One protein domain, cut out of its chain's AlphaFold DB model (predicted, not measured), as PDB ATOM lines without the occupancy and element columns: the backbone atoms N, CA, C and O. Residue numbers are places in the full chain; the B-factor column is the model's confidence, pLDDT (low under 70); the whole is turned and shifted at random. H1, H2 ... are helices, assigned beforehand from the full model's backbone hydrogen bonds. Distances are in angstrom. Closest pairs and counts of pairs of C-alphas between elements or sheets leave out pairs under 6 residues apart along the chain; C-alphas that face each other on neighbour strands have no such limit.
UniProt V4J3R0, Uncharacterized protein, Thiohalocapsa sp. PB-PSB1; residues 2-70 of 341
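This is residues 2 to 70 of the 341 residues of an uncharacterized protein of Thiohalocapsa sp. PB-PSB1 (UniProt V4J3R0). This is a compact chain with little regular structure, in which short H2 sits in the middle between the longer H4 and short H1, while H3 lies away from the other helices. Before H1, residues 2 to 22 form a long stretch with no named element. The 69 printed residues hold four named helices, H1 to H4, and no named strand; the class is all helix, with 27 residues in named elements. The whole is compact, radius of gyration of the C-alphas 11.6 A, spanning 31 by 28 by 27 A.

Find C-alpha 23 at (144.824, 120.153, 137.356), where H1, residues 23 to 26, begins. H2 is residues 33 to 38, H3 residues 43 to 46. H4, residues 56 to 68, runs 18.8 A to C-alpha 68 at (160.625, 130.000, 132.389).

H1 touches H2; look at the closest C-alphas, Ala 23 and Gly 35, 4.4 A apart. H4 touches H2 with residues 59 to 64 alone, closest at the C-alphas of Val 34 and Ala 63, 5.7 A. They run opposite ways at a steep tilt of 40 degrees. H3 touches no helix. Every O i to N i+4 pair is within hydrogen-bond range in H2, 8 of 9 in H4; H1 and H3 are too short for one.

The C-alphas of Gly 11 and Asp 51, the two farthest apart, are 31.3 A apart. The printed part has no cut. The link H2 to H3 is tight, the other two short. No printed residue is under 70 in pLDDT.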
ATOM      1  N   THR A   2     149.212 118.112 115.547       87.62
ATOM      2  CA  THR A   2     150.549 118.712 115.556       87.62
ATOM      3  C   THR A   2     151.021 118.926 116.990       87.62
ATOM      4  O   THR A   2     150.218 119.184 117.884       87.62
ATOM      5  N   THR A   3     152.319 118.817 117.239       87.00
ATOM      6  CA  THR A   3     152.884 119.061 118.572       87.00
ATOM      7  C   THR A   3     152.834 120.556 118.904       87.00
ATOM      8  O   THR A   3     153.184 121.390 118.066       87.00
ATOM      9  N   GLN A   4     152.398 120.912 120.118       85.50
ATOM     10  CA  GLN A   4     152.514 122.283 120.633       85.50
ATOM     11  C   GLN A   4     153.854 122.478 121.352       85.50
ATOM     12  O   GLN A   4     154.440 121.531 121.869       85.50
ATOM     13  N   SER A   5     154.361 123.710 121.361       88.50
ATOM     14  CA  SER A   5     155.616 124.027 122.041       88.50
ATOM     15  C   SER A   5     155.416 124.142 123.549       88.50
ATOM     16  O   SER A   5     154.381 124.622 123.998       88.50
ATOM     17  N   ILE A   6     156.455 123.808 124.314       91.69
ATOM     18  CA  ILE A   6     156.543 124.131 125.745       91.69
ATOM     19  C   ILE A   6     156.971 125.586 126.004       91.69
ATOM     20  O   ILE A   6     157.002 126.028 127.145       91.69
ATOM     21  N   ARG A   7     157.320 126.354 124.961       93.69
ATOM     22  CA  ARG A   7     157.706 127.762 125.111       93.69
ATOM     23  C   ARG A   7     156.488 128.617 125.458       93.69
ATOM     24  O   ARG A   7     155.450 128.548 124.806       93.69
ATOM     25  N   GLY A   8     156.638 129.479 126.453       91.44
ATOM     26  CA  GLY A   8     155.651 130.460 126.881       91.44
ATOM     27  C   GLY A   8     154.371 129.841 127.438       91.44
ATOM     28  O   GLY A   8     153.318 130.452 127.290       91.44
ATOM     29  N   ILE A   9     154.435 128.645 128.030       91.88
ATOM     30  CA  ILE A   9     153.260 127.954 128.591       91.88
ATOM     31  C   ILE A   9     152.724 128.598 129.875       91.88
ATOM     32  O   ILE A   9     151.604 128.301 130.281       91.88
ATOM     33  N   ARG A  10     153.495 129.481 130.520       90.81
ATOM     34  CA  ARG A  10     153.065 130.195 131.725       90.81
ATOM     35  C   ARG A  10     151.746 130.935 131.466       90.81
ATOM     36  O   ARG A  10     151.655 131.715 130.523       90.81
ATOM     37  N   GLY A  11     150.740 130.675 132.302       86.19
ATOM     38  CA  GLY A  11     149.400 131.268 132.196       86.19
ATOM     39  C   GLY A  11     148.514 130.722 131.064       86.19
ATOM     40  O   GLY A  11     147.539 131.371 130.707       86.19
ATOM     41  N   HIS A  12     148.837 129.573 130.450       87.12
ATOM     42  CA  HIS A  12     148.097 129.036 129.289       87.12
ATOM     43  C   HIS A  12     146.987 128.033 129.631       87.12
ATOM     44  O   HIS A  12     146.279 127.595 128.720       87.12
ATOM     45  N   GLY A  13     146.832 127.673 130.906       89.38
ATOM     46  CA  GLY A  13     145.940 126.606 131.359       89.38
ATOM     47  C   GLY A  13     146.323 125.243 130.784       89.38
ATOM     48  O   GLY A  13     147.502 124.890 130.746       89.38
ATOM     49  N   SER A  14     145.325 124.492 130.305       91.00
ATOM     50  CA  SER A  14     145.519 123.192 129.641       91.00
ATOM     51  C   SER A  14     146.638 123.223 128.587       91.00
ATOM     52  O   SER A  14     146.825 124.213 127.878       91.00
ATOM     53  N   LEU A  15     147.407 122.138 128.450       91.56
ATOM     54  CA  LEU A  15     148.572 122.097 127.548       91.56
ATOM     55  C   LEU A  15     148.364 121.225 126.303       91.56
ATOM     56  O   LEU A  15     149.140 121.317 125.352       91.56
ATOM     57  N   HIS A  16     147.294 120.429 126.262       90.56
ATOM     58  CA  HIS A  16     146.943 119.628 125.095       90.56
ATOM     59  C   HIS A  16     145.925 120.327 124.197       90.56
ATOM     60  O   HIS A  16     145.100 121.119 124.648       90.56
ATOM     61  N   TRP A  17     145.915 119.956 122.913       90.50
ATOM     62  CA  TRP A  17     144.913 120.425 121.959       90.50
ATOM     63  C   TRP A  17     143.488 120.193 122.443       90.50
ATOM     64  O   TRP A  17     142.667 121.083 122.279       90.50
ATOM     65  N   ARG A  18     143.180 119.032 123.031       90.00
ATOM     66  CA  ARG A  18     141.811 118.705 123.466       90.00
ATOM     67  C   ARG A  18     141.398 119.413 124.762       90.00
ATOM     68  O   ARG A  18     140.238 119.322 125.138       90.00
ATOM     69  N   GLY A  19     142.315 120.125 125.420       89.38
ATOM     70  CA  GLY A  19     142.056 120.767 126.708       89.38
ATOM     71  C   GLY A  19     141.905 119.796 127.886       89.38
ATOM     72  O   GLY A  19     141.421 120.201 128.933       89.38
ATOM     73  N   ASP A  20     142.295 118.533 127.713       88.25
ATOM     74  CA  ASP A  20     142.386 117.491 128.741       88.25
ATOM     75  C   ASP A  20     143.729 117.553 129.490       88.25
ATOM     76  O   ASP A  20     144.617 118.337 129.132       88.25
ATOM     77  N   ARG A  21     143.880 116.695 130.513       89.38
ATOM     78  CA  ARG A  21     145.063 116.623 131.388       89.38
ATOM     79  C   ARG A  21     145.319 117.964 132.059       89.38
ATOM     80  O   ARG A  21     146.333 118.624 131.829       89.38
ATOM     81  N   THR A  22     144.339 118.379 132.848       91.88
ATOM     82  CA  THR A  22     144.379 119.633 133.606       91.88
ATOM     83  C   THR A  22     144.488 119.328 135.093       91.88
ATOM     84  O   THR A  22     144.227 118.202 135.515       91.88
ATOM     85  N   ALA A  23     144.821 120.329 135.905       89.88
ATOM     86  CA  ALA A  23     144.824 120.153 137.356       89.88
ATOM     87  C   ALA A  23     143.416 119.850 137.923       89.88
ATOM     88  O   ALA A  23     143.288 119.261 138.995       89.88
ATOM     89  N   ALA A  24     142.347 120.144 137.169       89.31
ATOM     90  CA  ALA A  24     140.976 119.815 137.561       89.31
ATOM     91  C   ALA A  24     140.721 118.305 137.698       89.31
ATOM     92  O   ALA A  24     139.845 117.912 138.465       89.31
ATOM     93  N   ASP A  25     141.517 117.455 137.034       84.94
ATOM     94  CA  ASP A  25     141.451 115.995 137.202       84.94
ATOM     95  C   ASP A  25     141.814 115.566 138.643       84.94
ATOM     96  O   ASP A  25     141.515 114.448 139.057       84.94
ATOM     97  N   GLN A  26     142.438 116.468 139.412       85.25
ATOM     98  CA  GLN A  26     142.774 116.330 140.831       85.25
ATOM     99  C   GLN A  26     141.957 117.283 141.731       85.25
ATOM    100  O   GLN A  26     142.255 117.427 142.912       85.25
ATOM    101  N   GLY A  27     140.919 117.935 141.193       89.25
ATOM    102  CA  GLY A  27     140.077 118.886 141.933       89.25
ATOM    103  C   GLY A  27     140.671 120.290 142.104       89.25
ATOM    104  O   GLY A  27     140.143 121.070 142.896       89.25
ATOM    105  N   GLU A  28     141.741 120.624 141.380       92.12
ATOM    106  CA  GLU A  28     142.397 121.939 141.423       92.12
ATOM    107  C   GLU A  28     141.891 122.884 140.309       92.12
ATOM    108  O   GLU A  28     140.968 122.559 139.557       92.12
ATOM    109  N   ASP A  29     142.478 124.084 140.195       92.00
ATOM    110  CA  ASP A  29     142.117 125.051 139.148       92.00
ATOM    111  C   ASP A  29     142.422 124.477 137.747       92.00
ATOM    112  O   ASP A  29     143.582 124.193 137.444       92.00
ATOM    113  N   PRO A  30     141.438 124.355 136.831       89.19
ATOM    114  CA  PRO A  30     141.681 123.903 135.454       89.19
ATOM    115  C   PRO A  30     142.692 124.763 134.674       89.19
ATOM    116  O   PRO A  30     143.202 124.320 133.640       89.19
ATOM    117  N   ASN A  31     142.972 125.987 135.131       90.62
ATOM    118  CA  ASN A  31     143.959 126.883 134.535       90.62
ATOM    119  C   ASN A  31     145.351 126.784 135.174       90.62
ATOM    120  O   ASN A  31     146.262 127.473 134.701       90.62
ATOM    121  N   ASP A  32     145.549 125.937 136.190       93.00
ATOM    122  CA  ASP A  32     146.882 125.704 136.731       93.00
ATOM    123  C   ASP A  32     147.756 124.962 135.710       93.00
ATOM    124  O   ASP A  32     147.583 123.779 135.400       93.00
ATOM    125  N   VAL A  33     148.734 125.698 135.186       93.06
ATOM    126  CA  VAL A  33     149.709 125.208 134.214       93.06
ATOM    127  C   VAL A  33     150.654 124.186 134.842       93.06
ATOM    128  O   VAL A  33     151.083 123.274 134.137       93.06
ATOM    129  N   VAL A  34     150.983 124.302 136.135       94.62
ATOM    130  CA  VAL A  34     151.871 123.345 136.816       94.62
ATOM    131  C   VAL A  34     151.186 121.991 136.913       94.62
ATOM    132  O   VAL A  34     151.751 120.994 136.457       94.62
ATOM    133  N   GLY A  35     149.964 121.946 137.443       94.31
ATOM    134  CA  GLY A  35     149.162 120.730 137.505       94.31
ATOM    135  C   GLY A  35     148.899 120.139 136.118       94.31
ATOM    136  O   GLY A  35     149.122 118.944 135.908       94.31
ATOM    137  N   ALA A  36     148.552 120.972 135.127       94.06
ATOM    138  CA  ALA A  36     148.389 120.517 133.743       94.06
ATOM    139  C   ALA A  36     149.678 119.910 133.160       94.06
ATOM    140  O   ALA A  36     149.628 118.905 132.454       94.06
ATOM    141  N   PHE A  37     150.849 120.476 133.463       95.25
ATOM    142  CA  PHE A  37     152.138 119.935 133.030       95.25
ATOM    143  C   PHE A  37     152.440 118.588 133.701       95.25
ATOM    144  O   PHE A  37     152.805 117.621 133.028       95.25
ATOM    145  N   LYS A  38     152.222 118.490 135.017       94.88
ATOM    146  CA  LYS A  38     152.411 117.257 135.798       94.88
ATOM    147  C   LYS A  38     151.518 116.107 135.337       94.88
ATOM    148  O   LYS A  38     151.960 114.960 135.362       94.88
ATOM    149  N   ALA A  39     150.317 116.391 134.831       94.31
ATOM    150  CA  ALA A  39     149.396 115.383 134.300       94.31
ATOM    151  C   ALA A  39     149.954 114.584 133.094       94.31
ATOM    152  O   ALA A  39     149.370 113.572 132.682       94.31
ATOM    153  N   PHE A  40     151.097 114.995 132.528       93.81
ATOM    154  CA  PHE A  40     151.824 114.261 131.487       93.81
ATOM    155  C   PHE A  40     152.916 113.317 132.006       93.81
ATOM    156  O   PHE A  40     153.499 112.605 131.193       93.81
ATOM    157  N   ASN A  41     153.173 113.238 133.316       95.62
ATOM    158  CA  ASN A  41     154.216 112.366 133.872       95.62
ATOM    159  C   ASN A  41     154.126 110.886 133.403       95.62
ATOM    160  O   ASN A  41     155.158 110.313 133.046       95.62
ATOM    161  N   PRO A  42     152.929 110.273 133.240       95.62
ATOM    162  CA  PRO A  42     152.820 108.914 132.692       95.62
ATOM    163  C   PRO A  42     153.438 108.724 131.295       95.62
ATOM    164  O   PRO A  42     153.861 107.618 130.955       95.62
ATOM    165  N   ALA A  43     153.537 109.790 130.488       94.38
ATOM    166  CA  ALA A  43     154.111 109.732 129.142       94.38
ATOM    167  C   ALA A  43     155.618 109.425 129.144       94.38
ATOM    168  O   ALA A  43     156.139 108.906 128.156       94.38
ATOM    169  N   PHE A  44     156.328 109.684 130.246       96.81
ATOM    170  CA  PHE A  44     157.735 109.304 130.372       96.81
ATOM    171  C   PHE A  44     157.941 107.790 130.271       96.81
ATOM    172  O   PHE A  44     158.913 107.347 129.665       96.81
ATOM    173  N   VAL A  45     157.002 107.006 130.800       97.81
ATOM    174  CA  VAL A  45     157.016 105.545 130.680       97.81
ATOM    175  C   VAL A  45     156.381 105.129 129.360       97.81
ATOM    176  O   VAL A  45     157.013 104.466 128.542       97.81
ATOM    177  N   SER A  46     155.140 105.562 129.115       96.31
ATOM    178  CA  SER A  46     154.330 105.016 128.021       96.31
ATOM    179  C   SER A  46     154.777 105.446 126.622       96.31
ATOM    180  O   SER A  46     154.390 104.805 125.649       96.31
ATOM    181  N   LEU A  47     155.511 106.558 126.501       94.06
ATOM    182  CA  LEU A  47     155.940 107.119 125.216       94.06
ATOM    183  C   LEU A  47     157.460 107.251 125.117       94.06
ATOM    184  O   LEU A  47     158.029 106.908 124.086       94.06
ATOM    185  N   MET A  48     158.115 107.749 126.168       94.81
ATOM    186  CA  MET A  48     159.565 107.992 126.149       94.81
ATOM    187  C   MET A  48     160.394 106.768 126.567       94.81
ATOM    188  O   MET A  48     161.617 106.815 126.459       94.81
ATOM    189  N   GLY A  49     159.752 105.689 127.030       95.94
ATOM    190  CA  GLY A  49     160.410 104.416 127.332       95.94
ATOM    191  C   GLY A  49     161.256 104.404 128.607       95.94
ATOM    192  O   GLY A  49     162.185 103.611 128.703       95.94
ATOM    193  N   ARG A  50     160.980 105.281 129.581       97.44
ATOM    194  CA  ARG A  50     161.600 105.184 130.913       97.44
ATOM    195  C   ARG A  50     160.997 104.030 131.710       97.44
ATOM    196  O   ARG A  50     159.799 103.784 131.621       97.44
ATOM    197  N   ASP A  51     161.797 103.423 132.581       97.50
ATOM    198  CA  ASP A  51     161.338 102.350 133.479       97.50
ATOM    199  C   ASP A  51     160.324 102.835 134.531       97.50
ATOM    200  O   ASP A  51     159.528 102.058 135.055       97.50
ATOM    201  N   SER A  52     160.347 104.130 134.861       97.75
ATOM    202  CA  SER A  52     159.432 104.761 135.813       97.75
ATOM    203  C   SER A  52     159.152 106.223 135.461       97.75
ATOM    204  O   SER A  52     159.908 106.880 134.730       97.75
ATOM    205  N   MET A  53     158.026 106.722 135.979       98.06
ATOM    206  CA  MET A  53     157.684 108.145 135.966       98.06
ATOM    207  C   MET A  53     158.735 108.951 136.736       98.06
ATOM    208  O   MET A  53     159.456 108.405 137.571       98.06
ATOM    209  N   LEU A  54     158.818 110.255 136.474       97.94
ATOM    210  CA  LEU A  54     159.603 111.148 137.325       97.94
ATOM    211  C   LEU A  54     158.990 111.190 138.729       97.94
ATOM    212  O   LEU A  54     157.766 111.118 138.866       97.94
ATOM    213  N   SER A  55     159.822 111.338 139.759       97.94
ATOM    214  CA  SER A  55     159.328 111.634 141.109       97.94
ATOM    215  C   SER A  55     158.586 112.975 141.138       97.94
ATOM    216  O   SER A  55     158.807 113.840 140.284       97.94
ATOM    217  N   ASP A  56     157.742 113.192 142.147       96.25
ATOM    218  CA  ASP A  56     156.987 114.444 142.282       96.25
ATOM    219  C   ASP A  56     157.903 115.675 142.344       96.25
ATOM    220  O   ASP A  56     157.603 116.702 141.733       96.25
ATOM    221  N   SER A  57     159.055 115.562 143.015       97.88
ATOM    222  CA  SER A  57     160.061 116.627 143.084       97.88
ATOM    223  C   SER A  57     160.720 116.907 141.734       97.88
ATOM    224  O   SER A  57     160.894 118.066 141.367       97.88
ATOM    225  N   GLU A  58     161.065 115.870 140.968       98.06
ATOM    226  CA  GLU A  58     161.655 116.046 139.635       98.06
ATOM    227  C   GLU A  58     160.642 116.656 138.664       98.06
ATOM    228  O   GLU A  58     160.981 117.564 137.903       98.06
ATOM    229  N   MET A  59     159.386 116.202 138.711       97.25
ATOM    230  CA  MET A  59     158.330 116.730 137.853       97.25
ATOM    231  C   MET A  59     157.956 118.171 138.226       97.25
ATOM    232  O   MET A  59     157.679 118.973 137.334       97.25
ATOM    233  N   GLN A  60     157.993 118.530 139.516       97.00
ATOM    234  CA  GLN A  60     157.848 119.917 139.970       97.00
ATOM    235  C   GLN A  60     158.958 120.803 139.394       97.00
ATOM    236  O   GLN A  60     158.654 121.802 138.743       97.00
ATOM    237  N   LEU A  61     160.226 120.413 139.564       97.94
ATOM    238  CA  LEU A  61     161.367 121.165 139.033       97.94
ATOM    239  C   LEU A  61     161.286 121.313 137.512       97.94
ATOM    240  O   LEU A  61     161.575 122.381 136.969       97.94
ATOM    241  N   PHE A  62     160.855 120.264 136.807       97.06
ATOM    242  CA  PHE A  62     160.694 120.330 135.362       97.06
ATOM    243  C   PHE A  62     159.557 121.276 134.947       97.06
ATOM    244  O   PHE A  62     159.740 122.066 134.020       97.06
ATOM    245  N   ALA A  63     158.418 121.254 135.643       95.75
ATOM    246  CA  ALA A  63     157.307 122.169 135.387       95.75
ATOM    247  C   ALA A  63     157.700 123.636 135.633       95.75
ATOM    248  O   ALA A  63     157.371 124.515 134.833       95.75
ATOM    249  N   GLU A  64     158.432 123.912 136.714       95.75
ATOM    250  CA  GLU A  64     158.948 125.248 137.033       95.75
ATOM    251  C   GLU A  64     159.942 125.739 135.979       95.75
ATOM    252  O   GLU A  64     159.801 126.854 135.473       95.75
ATOM    253  N   PHE A  65     160.893 124.891 135.580       96.56
ATOM    254  CA  PHE A  65     161.827 125.204 134.501       96.56
ATOM    255  C   PHE A  65     161.095 125.473 133.181       96.56
ATOM    256  O   PHE A  65     161.354 126.481 132.521       96.56
ATOM    257  N   ALA A  66     160.144 124.614 132.800       95.75
ATOM    258  CA  ALA A  66     159.398 124.747 131.553       95.75
ATOM    259  C   ALA A  66     158.624 126.074 131.475       95.75
ATOM    260  O   ALA A  66     158.554 126.685 130.407       95.75
ATOM    261  N   GLN A  67     158.107 126.569 132.602       93.38
ATOM    262  CA  GLN A  67     157.428 127.865 132.666       93.38
ATOM    263  C   GLN A  67     158.345 129.073 132.448       93.38
ATOM    264  O   GLN A  67     157.853 130.140 132.077       93.38
ATOM    265  N   GLN A  68     159.656 128.931 132.653       93.38
ATOM    266  CA  GLN A  68     160.625 130.000 132.389       93.38
ATOM    267  C   GLN A  68     160.991 130.102 130.904       93.38
ATOM    268  O   GLN A  68     161.466 131.142 130.440       93.38
ATOM    269  N   ILE A  69     160.753 129.042 130.127       94.50
ATOM    270  CA  ILE A  69     161.064 129.034 128.704       94.50
ATOM    271  C   ILE A  69     160.076 129.954 127.991       94.50
ATOM    272  O   ILE A  69     158.881 129.686 127.961       94.50
ATOM    273  N   SER A  70     160.568 131.020 127.365       92.81
ATOM    274  CA  SER A  70     159.748 131.983 126.620       92.81
ATOM    275  C   SER A  70     159.992 131.892 125.115       92.81
ATOM    276  O   SER A  70     160.971 131.297 124.655       92.81
TER     277      SER A  70